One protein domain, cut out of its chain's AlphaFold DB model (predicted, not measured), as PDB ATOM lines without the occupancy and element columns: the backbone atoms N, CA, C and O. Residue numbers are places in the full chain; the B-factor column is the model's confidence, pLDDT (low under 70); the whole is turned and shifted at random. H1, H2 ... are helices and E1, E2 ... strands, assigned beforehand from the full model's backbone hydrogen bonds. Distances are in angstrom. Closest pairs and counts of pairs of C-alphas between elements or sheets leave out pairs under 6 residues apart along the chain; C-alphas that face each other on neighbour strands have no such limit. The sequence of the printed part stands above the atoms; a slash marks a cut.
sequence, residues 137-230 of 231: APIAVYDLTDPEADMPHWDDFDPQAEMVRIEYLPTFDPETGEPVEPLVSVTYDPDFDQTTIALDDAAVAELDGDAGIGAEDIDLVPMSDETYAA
ATOM      1  N   ALA A 137     -32.233  -0.977 -21.010       44.88
ATOM      2  CA  ALA A 137     -31.878  -0.302 -22.249       44.88
ATOM      3  C   ALA A 137     -30.647  -0.982 -22.879       44.88
ATOM      4  O   ALA A 137     -29.685  -1.287 -22.165       44.88
ATOM      5  N   PRO A 138     -30.658  -1.266 -24.193       48.12
ATOM      6  CA  PRO A 138     -29.474  -1.769 -24.876       48.12
ATOM      7  C   PRO A 138     -28.324  -0.769 -24.700       48.12
ATOM      8  O   PRO A 138     -28.477   0.418 -24.964       48.12
ATOM      9  N   ILE A 139     -27.188  -1.265 -24.201       52.78
ATOM     10  CA  ILE A 139     -26.008  -0.461 -23.878       52.78
ATOM     11  C   ILE A 139     -25.041  -0.507 -25.058       52.78
ATOM     12  O   ILE A 139     -24.599  -1.568 -25.500       52.78
ATOM     13  N   ALA A 140     -24.709   0.679 -25.530       54.16
ATOM     14  CA  ALA A 140     -23.926   0.968 -26.711       54.16
ATOM     15  C   ALA A 140     -22.449   1.261 -26.365       54.16
ATOM     16  O   ALA A 140     -22.041   2.414 -26.375       54.16
ATOM     17  N   VAL A 141     -21.652   0.238 -26.027       55.81
ATOM     18  CA  VAL A 141     -20.269   0.418 -25.531       55.81
ATOM     19  C   VAL A 141     -19.263   0.612 -26.674       55.81
ATOM     20  O   VAL A 141     -19.199  -0.213 -27.584       55.81
ATOM     21  N   TYR A 142     -18.434   1.656 -26.585       60.41
ATOM     22  CA  TYR A 142     -17.285   1.890 -27.466       60.41
ATOM     23  C   TYR A 142     -15.974   1.839 -26.672       60.41
ATOM     24  O   TYR A 142     -15.935   2.325 -25.546       60.41
ATOM     25  N   ASP A 143     -14.917   1.268 -27.258       61.72
ATOM     26  CA  ASP A 143     -13.586   1.156 -26.650       61.72
ATOM     27  C   ASP A 143     -12.571   2.008 -27.425       61.72
ATOM     28  O   ASP A 143     -12.182   1.690 -28.547       61.72
ATOM     29  N   LEU A 144     -12.120   3.094 -26.798       60.38
ATOM     30  CA  LEU A 144     -11.134   4.025 -27.354       60.38
ATOM     31  C   LEU A 144      -9.700   3.470 -27.394       60.38
ATOM     32  O   LEU A 144      -8.800   4.131 -27.918       60.38
ATOM     33  N   THR A 145      -9.453   2.295 -26.811       60.06
ATOM     34  CA  THR A 145      -8.120   1.684 -26.744       60.06
ATOM     35  C   THR A 145      -7.782   0.823 -27.962       60.06
ATOM     36  O   THR A 145      -6.601   0.548 -28.192       60.06
ATOM     37  N   ASP A 146      -8.777   0.472 -28.786       64.88
ATOM     38  CA  ASP A 146      -8.591  -0.244 -30.050       64.88
ATOM     39  C   ASP A 146      -8.803   0.693 -31.258       64.88
ATOM     40  O   ASP A 146      -9.936   0.912 -31.691       64.88
ATOM     41  N   PRO A 147      -7.729   1.244 -31.857       54.00
ATOM     42  CA  PRO A 147      -7.839   2.146 -33.003       54.00
ATOM     43  C   PRO A 147      -8.319   1.457 -34.291       54.00
ATOM     44  O   PRO A 147      -8.567   2.145 -35.279       54.00
ATOM     45  N   GLU A 148      -8.408   0.123 -34.311       60.66
ATOM     46  CA  GLU A 148      -8.914  -0.654 -35.447       60.66
ATOM     47  C   GLU A 148     -10.378  -1.090 -35.246       60.66
ATOM     48  O   GLU A 148     -10.939  -1.738 -36.132       60.66
ATOM     49  N   ALA A 149     -11.007  -0.755 -34.111       65.75
ATOM     50  CA  ALA A 149     -12.419  -1.036 -33.883       65.75
ATOM     51  C   ALA A 149     -13.294  -0.197 -34.825       65.75
ATOM     52  O   ALA A 149     -13.199   1.033 -34.867       65.75
ATOM     53  N   ASP A 150     -14.172  -0.873 -35.573       72.19
ATOM     54  CA  ASP A 150     -15.182  -0.200 -36.386       72.19
ATOM     55  C   ASP A 150     -16.089   0.634 -35.471       72.19
ATOM     56  O   ASP A 150     -16.623   0.140 -34.474       72.19
ATOM     57  N   MET A 151     -16.263   1.909 -35.821       79.56
ATOM     58  CA  MET A 151     -17.149   2.809 -35.092       79.56
ATOM     59  C   MET A 151     -18.590   2.270 -35.136       79.56
ATOM     60  O   MET A 151     -19.077   1.935 -36.222       79.56
ATOM     61  N   PRO A 152     -19.286   2.173 -33.990       84.00
ATOM     62  CA  PRO A 152     -20.667   1.725 -33.950       84.00
ATOM     63  C   PRO A 152     -21.581   2.691 -34.709       84.00
ATOM     64  O   PRO A 152     -21.446   3.913 -34.617       84.00
ATOM     65  N   HIS A 153     -22.524   2.107 -35.443       88.56
ATOM     66  CA  HIS A 153     -23.530   2.809 -36.226       88.56
ATOM     67  C   HIS A 153     -24.905   2.192 -35.951       88.56
ATOM     68  O   HIS A 153     -25.037   0.962 -35.992       88.56
ATOM     69  N   TRP A 154     -25.911   3.025 -35.666       89.69
ATOM     70  CA  TRP A 154     -27.285   2.585 -35.399       89.69
ATOM     71  C   TRP A 154     -28.291   3.218 -36.358       89.69
ATOM     72  O   TRP A 154     -28.418   4.439 -36.418       89.69
ATOM     73  N   ASP A 155     -29.059   2.359 -37.029       90.81
ATOM     74  CA  ASP A 155     -30.022   2.758 -38.062       90.81
ATOM     75  C   ASP A 155     -31.387   3.213 -37.481       90.81
ATOM     76  O   ASP A 155     -32.170   3.867 -38.172       90.81
ATOM     77  N   ASP A 156     -31.736   2.806 -36.251       88.31
ATOM     78  CA  ASP A 156     -33.095   2.939 -35.693       88.31
ATOM     79  C   ASP A 156     -33.167   3.329 -34.205       88.31
ATOM     80  O   ASP A 156     -34.127   2.969 -33.522       88.31
ATOM     81  N   PHE A 157     -32.191   4.108 -33.726       89.50
ATOM     82  CA  PHE A 157     -32.109   4.547 -32.329       89.50
ATOM     83  C   PHE A 157     -33.384   5.262 -31.833       89.50
ATOM     84  O   PHE A 157     -33.838   6.241 -32.433       89.50
ATOM     85  N   ASP A 158     -33.939   4.805 -30.704       87.56
ATOM     86  CA  ASP A 158     -35.097   5.406 -30.028       87.56
ATOM     87  C   ASP A 158     -34.691   6.052 -28.687       87.56
ATOM     88  O   ASP A 158     -34.554   5.350 -27.678       87.56
ATOM     89  N   PRO A 159     -34.604   7.395 -28.601       84.69
ATOM     90  CA  PRO A 159     -34.201   8.091 -27.375       84.69
ATOM     91  C   PRO A 159     -35.199   7.948 -26.214       84.69
ATOM     92  O   PRO A 159     -34.925   8.401 -25.105       84.69
ATOM     93  N   GLN A 160     -36.397   7.395 -26.444       85.12
ATOM     94  CA  GLN A 160     -37.373   7.119 -25.384       85.12
ATOM     95  C   GLN A 160     -37.239   5.709 -24.799       85.12
ATOM     96  O   GLN A 160     -37.787   5.448 -23.726       85.12
ATOM     97  N   ALA A 161     -36.560   4.802 -25.501       82.31
ATOM     98  CA  ALA A 161     -36.427   3.399 -25.117       82.31
ATOM     99  C   ALA A 161     -34.972   2.971 -24.875       82.31
ATOM    100  O   ALA A 161     -34.739   1.987 -24.171       82.31
ATOM    101  N   GLU A 162     -34.010   3.697 -25.440       84.94
ATOM    102  CA  GLU A 162     -32.597   3.339 -25.470       84.94
ATOM    103  C   GLU A 162     -31.727   4.419 -24.821       84.94
ATOM    104  O   GLU A 162     -32.135   5.568 -24.649       84.94
ATOM    105  N   MET A 163     -30.514   4.031 -24.428       84.50
ATOM    106  CA  MET A 163     -29.541   4.909 -23.786       84.50
ATOM    107  C   MET A 163     -28.164   4.672 -24.396       84.50
ATOM    108  O   MET A 163     -27.753   3.530 -24.594       84.50
ATOM    109  N   VAL A 164     -27.421   5.749 -24.640       86.25
ATOM    110  CA  VAL A 164     -26.027   5.655 -25.077       86.25
ATOM    111  C   VAL A 164     -25.116   5.703 -23.854       86.25
ATOM    112  O   VAL A 164     -25.223   6.614 -23.035       86.25
ATOM    113  N   ARG A 165     -24.206   4.731 -23.738       87.06
ATOM    114  CA  ARG A 165     -23.186   4.678 -22.684       87.06
ATOM    115  C   ARG A 165     -21.812   4.484 -23.294       87.06
ATOM    116  O   ARG A 165     -21.566   3.456 -23.908       87.06
ATOM    117  N   ILE A 166     -20.900   5.402 -23.027       84.56
ATOM    118  CA  ILE A 166     -19.519   5.320 -23.492       84.56
ATOM    119  C   ILE A 166     -18.640   4.891 -22.322       84.56
ATOM    120  O   ILE A 166     -18.592   5.558 -21.285       84.56
ATOM    121  N   GLU A 167     -17.927   3.781 -22.503       83.19
ATOM    122  CA  GLU A 167     -16.857   3.392 -21.594       83.19
ATOM    123  C   GLU A 167     -15.553   4.045 -22.055       83.19
ATOM    124  O   GLU A 167     -15.192   3.965 -23.225       83.19
ATOM    125  N   TYR A 168     -14.848   4.734 -21.161       81.75
ATOM    126  CA  TYR A 168     -13.637   5.468 -21.531       81.75
ATOM    127  C   TYR A 168     -12.470   5.142 -20.610       81.75
ATOM    128  O   TYR A 168     -12.643   4.845 -19.427       81.75
ATOM    129  N   LEU A 169     -11.256   5.233 -21.151       81.19
ATOM    130  CA  LEU A 169     -10.041   5.119 -20.355       81.19
ATOM    131  C   LEU A 169      -9.790   6.455 -19.633       81.19
ATOM    132  O   LEU A 169      -9.557   7.462 -20.309       81.19
ATOM    133  N   PRO A 170      -9.818   6.505 -18.287       84.38
ATOM    134  CA  PRO A 170      -9.574   7.746 -17.570       84.38
ATOM    135  C   PRO A 170      -8.144   8.237 -17.810       84.38
ATOM    136  O   PRO A 170      -7.176   7.478 -17.722       84.38
ATOM    137  N   THR A 171      -8.012   9.533 -18.081       84.31
ATOM    138  CA  THR A 171      -6.716  10.213 -18.143       84.31
ATOM    139  C   THR A 171      -6.546  11.094 -16.912       84.31
ATOM    140  O   THR A 171      -7.525  11.508 -16.293       84.31
ATOM    141  N   PHE A 172      -5.301  11.340 -16.512       88.81
ATOM    142  CA  PHE A 172      -4.985  12.104 -15.307       88.81
ATOM    143  C   PHE A 172      -4.038  13.241 -15.654       88.81
ATOM    144  O   PHE A 172      -3.104  13.064 -16.444       88.81
ATOM    145  N   ASP A 173      -4.271  14.403 -15.054       90.19
ATOM    146  CA  ASP A 173      -3.397  15.555 -15.206       90.19
ATOM    147  C   ASP A 173      -2.013  15.229 -14.605       90.19
ATOM    148  O   ASP A 173      -1.919  14.783 -13.457       90.19
ATOM    149  N   PRO A 174      -0.913  15.417 -15.355       87.75
ATOM    150  CA  PRO A 174       0.417  15.022 -14.900       87.75
ATOM    151  C   PRO A 174       0.994  15.929 -13.800       87.75
ATOM    152  O   PRO A 174       1.972  15.542 -13.159       87.75
ATOM    153  N   GLU A 175       0.449  17.129 -13.592       94.38
ATOM    154  CA  GLU A 175       0.893  18.076 -12.567       94.38
ATOM    155  C   GLU A 175       0.118  17.904 -11.255       94.38
ATOM    156  O   GLU A 175       0.712  17.999 -10.177       94.38
ATOM    157  N   THR A 176      -1.192  17.654 -11.328       92.75
ATOM    158  CA  THR A 176      -2.067  17.551 -10.147       92.75
ATOM    159  C   THR A 176      -2.389  16.113  -9.748       92.75
ATOM    160  O   THR A 176      -2.678  15.860  -8.579       92.75
ATOM    161  N   GLY A 177      -2.314  15.168 -10.689       89.81
ATOM    162  CA  GLY A 177      -2.759  13.786 -10.506       89.81
ATOM    163  C   GLY A 177      -4.281  13.626 -10.459       89.81
ATOM    164  O   GLY A 177      -4.757  12.546 -10.113       89.81
ATOM    165  N   GLU A 178      -5.049  14.674 -10.766       90.81
ATOM    166  CA  GLU A 178      -6.513  14.616 -10.784       90.81
ATOM    167  C   GLU A 178      -7.039  14.019 -12.099       90.81
ATOM    168  O   GLU A 178      -6.404  14.191 -13.144       90.81
ATOM    169  N   PRO A 179      -8.180  13.303 -12.071       86.19
ATOM    170  CA  PRO A 179      -8.792  12.779 -13.284       86.19
ATOM    171  C   PRO A 179      -9.246  13.925 -14.192       86.19
ATOM    172  O   PRO A 179      -9.851  14.897 -13.738       86.19
ATOM    173  N   VAL A 180      -8.968  13.788 -15.485       89.00
ATOM    174  CA  VAL A 180      -9.459  14.684 -16.530       89.00
ATOM    175  C   VAL A 180     -10.774  14.113 -17.044       89.00
ATOM    176  O   VAL A 180     -10.816  13.001 -17.568       89.00
ATOM    177  N   GLU A 181     -11.851  14.870 -16.853       86.75
ATOM    178  CA  GLU A 181     -13.170  14.508 -17.367       86.75
ATOM    179  C   GLU A 181     -13.199  14.714 -18.891       86.75
ATOM    180  O   GLU A 181     -12.828  15.799 -19.355       86.75
ATOM    181  N   PRO A 182     -13.595  13.697 -19.674       89.56
ATOM    182  CA  PRO A 182     -13.605  13.800 -21.125       89.56
ATOM    183  C   PRO A 182     -14.752  14.694 -21.604       89.56
ATOM    184  O   PRO A 182     -15.817  14.771 -20.984       89.56
ATOM    185  N   LEU A 183     -14.557  15.359 -22.740       92.50
ATOM    186  CA  LEU A 183     -15.573  16.225 -23.329       92.50
ATOM    187  C   LEU A 183     -16.453  15.450 -24.313       92.50
ATOM    188  O   LEU A 183     -15.981  15.015 -25.360       92.50
ATOM    189  N   VAL A 184     -17.753  15.353 -24.032       94.12
ATOM    190  CA  VAL A 184     -18.738  14.798 -24.975       94.12
ATOM    191  C   VAL A 184     -19.326  15.903 -25.843       94.12
ATOM    192  O   VAL A 184     -19.700  16.972 -25.356       94.12
ATOM    193  N   SER A 185     -19.472  15.619 -27.134       94.88
ATOM    194  CA  SER A 185     -20.252  16.440 -28.055       94.88
ATOM    195  C   SER A 185     -21.166  15.575 -28.916       94.88
ATOM    196  O   SER A 185     -20.811  14.467 -29.309       94.88
ATOM    197  N   VAL A 186     -22.357  16.097 -29.204       96.25
ATOM    198  CA  VAL A 186     -23.349  15.471 -30.080       96.25
ATOM    199  C   VAL A 186     -23.731  16.492 -31.139       96.25
ATOM    200  O   VAL A 186     -24.075  17.629 -30.811       96.25
ATOM    201  N   THR A 187     -23.623  16.116 -32.409       97.12
ATOM    202  CA  THR A 187     -23.891  17.013 -33.538       97.12
ATOM    203  C   THR A 187     -24.749  16.311 -34.576       97.12
ATOM    204  O   THR A 187     -24.398  15.227 -35.023       97.12
ATOM    205  N   TYR A 188     -25.839  16.954 -34.994       97.25
ATOM    206  CA  TYR A 188     -26.645  16.513 -36.132       97.25
ATOM    207  C   TYR A 188     -26.210  17.225 -37.418       97.25
ATOM    208  O   TYR A 188     -26.152  18.459 -37.466       97.25
ATOM    209  N   ASP A 189     -25.933  16.444 -38.460       96.94
ATOM    210  CA  ASP A 189     -25.666  16.905 -39.818       96.94
ATOM    211  C   ASP A 189     -26.902  16.667 -40.716       96.94
ATOM    212  O   ASP A 189     -27.211  15.525 -41.068       96.94
ATOM    213  N   PRO A 190     -27.612  17.732 -41.137       95.94
ATOM    214  CA  PRO A 190     -28.798  17.609 -41.980       95.94
ATOM    215  C   PRO A 190     -28.496  17.281 -43.452       95.94
ATOM    216  O   PRO A 190     -29.422  16.951 -44.193       95.94
ATOM    217  N   ASP A 191     -27.246  17.418 -43.912       97.25
ATOM    218  CA  ASP A 191     -26.862  17.085 -45.288       97.25
ATOM    219  C   ASP A 191     -26.698  15.567 -45.464       97.25
ATOM    220  O   ASP A 191     -27.014  15.032 -46.534       97.25
ATOM    221  N   PHE A 192     -26.232  14.882 -44.415       94.06
ATOM    222  CA  PHE A 192     -26.105  13.421 -44.368       94.06
ATOM    223  C   PHE A 192     -27.258  12.728 -43.637       94.06
ATOM    224  O   PHE A 192     -27.382  11.515 -43.761       94.06
ATOM    225  N   ASP A 193     -28.112  13.499 -42.959       95.81
ATOM    226  CA  ASP A 193     -29.171  13.004 -42.078       95.81
ATOM    227  C   ASP A 193     -28.603  12.037 -41.033       95.81
ATOM    228  O   ASP A 193     -29.004  10.883 -40.953       95.81
ATOM    229  N   GLN A 194     -27.608  12.509 -40.279       95.31
ATOM    230  CA  GLN A 194     -26.847  11.700 -39.331       95.31
ATOM    231  C   GLN A 194     -26.520  12.500 -38.070       95.31
ATOM    232  O   GLN A 194     -26.132  13.666 -38.146       95.31
ATOM    233  N   THR A 195     -26.623  11.862 -36.909       96.19
ATOM    234  CA  THR A 195     -26.123  12.378 -35.634       96.19
ATOM    235  C   THR A 195     -24.800  11.702 -35.280       96.19
ATOM    236  O   THR A 195     -24.723  10.481 -35.178       96.19
ATOM    237  N   THR A 196     -23.751  12.490 -35.057       94.62
ATOM    238  CA  THR A 196     -22.432  12.015 -34.620       94.62
ATOM    239  C   THR A 196     -22.225  12.321 -33.144       94.62
ATOM    240  O   THR A 196     -22.442  13.453 -32.698       94.62
ATOM    241  N   ILE A 197     -21.750  11.327 -32.398       93.44
ATOM    242  CA  ILE A 197     -21.322  11.456 -31.007       93.44
ATOM    243  C   ILE A 197     -19.795  11.404 -30.988       93.44
ATOM    244  O   ILE A 197     -19.192  10.498 -31.566       93.44
ATOM    245  N   ALA A 198     -19.169  12.375 -30.332       91.50
ATOM    246  CA  ALA A 198     -17.721  12.472 -30.220       91.50
ATOM    247  C   ALA A 198     -17.268  12.652 -28.767       91.50
ATOM    248  O   ALA A 198     -17.906  13.379 -28.001       91.50
ATOM    249  N   LEU A 199     -16.145  12.020 -28.424       89.00
ATOM    250  CA  LEU A 199     -15.430  12.175 -27.160       89.00
ATOM    251  C   LEU A 199     -14.080  12.845 -27.438       89.00
ATOM    252  O   LEU A 199     -13.315  12.355 -28.264       89.00
ATOM    253  N   ASP A 200     -13.802  13.977 -26.792       89.25
ATOM    254  CA  ASP A 200     -12.578  14.771 -26.988       89.25
ATOM    255  C   ASP A 200     -12.280  15.057 -28.476       89.25
ATOM    256  O   ASP A 200     -11.170  14.855 -28.970       89.25
ATOM    257  N   ASP A 201     -13.309  15.506 -29.205       87.81
ATOM    258  CA  ASP A 201     -13.309  15.776 -30.655       87.81
ATOM    259  C   ASP A 201     -13.099  14.544 -31.570       87.81
ATOM    260  O   ASP A 201     -13.075  14.684 -32.797       87.81
ATOM    261  N   ALA A 202     -12.992  13.331 -31.019       86.19
ATOM    262  CA  ALA A 202     -12.942  12.089 -31.786       86.19
ATOM    263  C   ALA A 202     -14.341  11.471 -31.905       86.19
ATOM    264  O   ALA A 202     -14.995  11.225 -30.896       86.19
ATOM    265  N   ALA A 203     -14.805  11.206 -33.129       88.56
ATOM    266  CA  ALA A 203     -16.071  10.508 -33.346       88.56
ATOM    267  C   ALA A 203     -15.993   9.079 -32.786       88.56
ATOM    268  O   ALA A 203     -15.052   8.347 -33.090       88.56
ATOM    269  N   VAL A 204     -16.976   8.712 -31.966       87.62
ATOM    270  CA  VAL A 204     -17.052   7.413 -31.276       87.62
ATOM    271  C   VAL A 204     -18.316   6.633 -31.615       87.62
ATOM    272  O   VAL A 204     -18.379   5.438 -31.352       87.62
ATOM    273  N   ALA A 205     -19.326   7.292 -32.184       88.94
ATOM    274  CA  ALA A 205     -20.579   6.667 -32.581       88.94
ATOM    275  C   ALA A 205     -21.335   7.511 -33.615       88.94
ATOM    276  O   ALA A 205     -21.257   8.744 -33.610       88.94
ATOM    277  N   GLU A 206     -22.130   6.835 -34.441       92.75
ATOM    278  CA  GLU A 206     -23.061   7.447 -35.388       92.75
ATOM    279  C   GLU A 206     -24.481   6.886 -35.218       92.75
ATOM    280  O   GLU A 206     -24.679   5.688 -35.014       92.75
ATOM    281  N   LEU A 207     -25.474   7.766 -35.328       93.75
ATOM    282  CA  LEU A 207     -26.900   7.450 -35.330       93.75
ATOM    283  C   LEU A 207     -27.512   7.989 -36.621       93.75
ATOM    284  O   LEU A 207     -27.247   9.136 -36.992       93.75
ATOM    285  N   ASP A 208     -28.346   7.201 -37.286       94.75
ATOM    286  CA  ASP A 208     -29.113   7.682 -38.433       94.75
ATOM    287  C   ASP A 208     -30.173   8.706 -37.999       94.75
ATOM    288  O   ASP A 208     -30.892   8.542 -37.011       94.75
ATOM    289  N   GLY A 209     -30.296   9.773 -38.784       94.94
ATOM    290  CA  GLY A 209     -31.252  10.851 -38.578       94.94
ATOM    291  C   GLY A 209     -30.901  11.822 -37.451       94.94
ATOM    292  O   GLY A 209     -29.816  11.811 -36.862       94.94
ATOM    293  N   ASP A 210     -31.854  12.711 -37.166       95.19
ATOM    294  CA  ASP A 210     -31.843  13.554 -35.968       95.19
ATOM    295  C   ASP A 210     -32.289  12.709 -34.770       95.19
ATOM    296  O   ASP A 210     -33.482  12.447 -34.587       95.19
ATOM    297  N   ALA A 211     -31.316  12.273 -33.968       91.81
ATOM    298  CA  ALA A 211     -31.553  11.408 -32.817       91.81
ATOM    299  C   ALA A 211     -32.262  12.128 -31.656       91.81
ATOM    300  O   ALA A 211     -32.730  11.474 -30.725       91.81
ATOM    301  N   GLY A 212     -32.348  13.465 -31.680       92.69
ATOM    302  CA  GLY A 212     -33.036  14.241 -30.646       92.69
ATOM    303  C   GLY A 212     -32.415  14.154 -29.246       92.69
ATOM    304  O   GLY A 212     -33.120  14.428 -28.274       92.69
ATOM    305  N   ILE A 213     -31.133  13.787 -29.145       92.12
ATOM    306  CA  ILE A 213     -30.363  13.695 -27.893       92.12
ATOM    307  C   ILE A 213     -29.280  14.776 -27.811       92.12
ATOM    308  O   ILE A 213     -28.753  15.231 -28.830       92.12
ATOM    309  N   GLY A 214     -28.945  15.178 -26.588       93.94
ATOM    310  CA  GLY A 214     -27.823  16.050 -26.256       93.94
ATOM    311  C   GLY A 214     -26.653  15.295 -25.622       93.94
ATOM    312  O   GLY A 214     -26.714  14.094 -25.374       93.94
ATOM    313  N   ALA A 215     -25.567  16.017 -25.332       93.75
ATOM    314  CA  ALA A 215     -24.411  15.448 -24.633       93.75
ATOM    315  C   ALA A 215     -24.762  15.009 -23.200       93.75
ATOM    316  O   ALA A 215     -24.161  14.080 -22.674       93.75
ATOM    317  N   GLU A 216     -25.751  15.657 -22.581       92.94
ATOM    318  CA  GLU A 216     -26.270  15.330 -21.253       92.94
ATOM    319  C   GLU A 216     -27.004  13.985 -21.174       92.94
ATOM    320  O   GLU A 216     -27.168  13.449 -20.078       92.94
ATOM    321  N   ASP A 217     -27.443  13.447 -22.313       91.19
ATOM    322  CA  ASP A 217     -28.162  12.173 -22.391       91.19
ATOM    323  C   ASP A 217     -27.202  10.974 -22.513       91.19
ATOM    324  O   ASP A 217     -27.634   9.820 -22.505       91.19
ATOM    325  N   ILE A 218     -25.896  11.243 -22.615       90.50
ATOM    326  CA  ILE A 218     -24.844  10.239 -22.757       90.50
ATOM    327  C   ILE A 218     -24.302   9.850 -21.380       90.50
ATOM    328  O   ILE A 218     -23.823  10.694 -20.622       90.50
ATOM    329  N   ASP A 219     -24.332   8.555 -21.063       89.88
ATOM    330  CA  ASP A 219     -23.712   8.017 -19.850       89.88
ATOM    331  C   ASP A 219     -22.211   7.819 -20.065       89.88
ATOM    332  O   ASP A 219     -21.799   7.126 -20.998       89.88
ATOM    333  N   LEU A 220     -21.385   8.380 -19.188       88.06
ATOM    334  CA  LEU A 220     -19.938   8.197 -19.226       88.06
ATOM    335  C   LEU A 220     -19.496   7.290 -18.089       88.06
ATOM    336  O   LEU A 220     -19.657   7.622 -16.914       88.06
ATOM    337  N   VAL A 221     -18.870   6.168 -18.435       86.81
ATOM    338  CA  VAL A 221     -18.400   5.189 -17.455       86.81
ATOM    339  C   VAL A 221     -16.886   5.009 -17.591       86.81
ATOM    340  O   VAL A 221     -16.417   4.535 -18.622       86.81
ATOM    341  N   PRO A 222     -16.080   5.374 -16.579       85.25
ATOM    342  CA  PRO A 222     -14.649   5.107 -16.628       85.25
ATOM    343  C   PRO A 222     -14.399   3.595 -16.549       85.25
ATOM    344  O   PRO A 222     -14.936   2.912 -15.673       85.25
ATOM    345  N   MET A 223     -13.552   3.075 -17.434       80.62
ATOM    346  CA  MET A 223     -13.097   1.687 -17.382       80.62
ATOM    347  C   MET A 223     -12.265   1.457 -16.113       80.62
ATOM    348  O   MET A 223     -11.396   2.261 -15.766       80.62
ATOM    349  N   SER A 224     -12.521   0.356 -15.405       74.00
ATOM    350  CA  SER A 224     -11.737  -0.040 -14.232       74.00
ATOM    351  C   SER A 224     -10.446  -0.768 -14.629       74.00
ATOM    352  O   SER A 224     -10.381  -1.464 -15.642       74.00
ATOM    353  N   ASP A 225      -9.412  -0.648 -13.789       57.97
ATOM    354  CA  ASP A 225      -8.075  -1.244 -13.985       57.97
ATOM    355  C   ASP A 225      -8.113  -2.784 -14.169       57.97
ATOM    356  O   ASP A 225      -7.274  -3.367 -14.852       57.97
ATOM    357  N   GLU A 226      -9.130  -3.470 -13.625       51.84
ATOM    358  CA  GLU A 226      -9.312  -4.920 -13.817       51.84
ATOM    359  C   GLU A 226      -9.651  -5.306 -15.268       51.84
ATOM    360  O   GLU A 226      -9.322  -6.417 -15.690       51.84
ATOM    361  N   THR A 227     -10.241  -4.398 -16.052       50.88
ATOM    362  CA  THR A 227     -10.521  -4.608 -17.482       50.88
ATOM    363  C   THR A 227      -9.246  -4.451 -18.327       50.88
ATOM    364  O   THR A 227      -9.073  -5.167 -19.311       50.88
ATOM    365  N   TYR A 228      -8.291  -3.619 -17.888       48.41
ATOM    366  CA  TYR A 228      -7.000  -3.381 -18.561       48.41
ATOM    367  C   TYR A 228      -6.054  -4.595 -18.510       48.41
ATOM    368  O   TYR A 228      -5.214  -4.781 -19.386       48.41
ATOM    369  N   ALA A 229      -6.176  -5.452 -17.491       40.41
ATOM    370  CA  ALA A 229      -5.292  -6.605 -17.307       40.41
ATOM    371  C   ALA A 229      -5.677  -7.847 -18.141       40.41
ATOM    372  O   ALA A 229      -4.945  -8.843 -18.121       40.41
ATOM    373  N   ALA A 230      -6.827  -7.822 -18.824       41.44
ATOM    374  CA  ALA A 230      -7.382  -8.965 -19.554       41.44
ATOM    375  C   ALA A 230      -7.375  -8.821 -21.090       41.44
ATOM    376  O   ALA A 230      -7.669  -9.814 -21.766       41.44
TER     377      ALA A 230
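This is residues 137 to 230 of the 231 residues of an uncharacterized protein of Maritimibacter alkaliphilus HTCC2654 (UniProt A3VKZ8). Little here is regular: a strongly twisted three-stranded sheet, E2-E3-E4, is partnered by a parallel two-strand ribbon, E1 with E5, amid long loops; residues 173 to 178 stick out. The sheet is a meander, each strand the antiparallel neighbour of the one before. The 94 printed residues, with 33 in named elements E1 E2 E3 E4 E5 H1, are mostly strand by class and compact, radius of gyration of the C-alphas 14.3 A, spanning 42 by 28 by 26 A.

Start at E1, residues 164 to 168, parallel to E5, residues 218 to 222; N 166 and O 219 are 2.8 A apart. Hairpins join E2, residues 184 to 189, to E3, residues 194 to 199 (N 187 and O 196, 2.9 A), and E3 to E4, residues 202 to 208 (N 195 and O 207, 2.8 A). H1, residues 225 to 228, too short for an O i to N i+4 pair, is not on the sheet.

Find C-alpha 164 at (-26.027, 5.655, -25.077), where E1 begins; E4 runs 18.0 A from first to last C-alpha; H1 ends at C-alpha 228 at (-7.000, -3.381, -18.561).

The printed part has no cut; E1 to E2 is a long link. Residues 137 to 149 and 225 to 230 have pLDDT under 70.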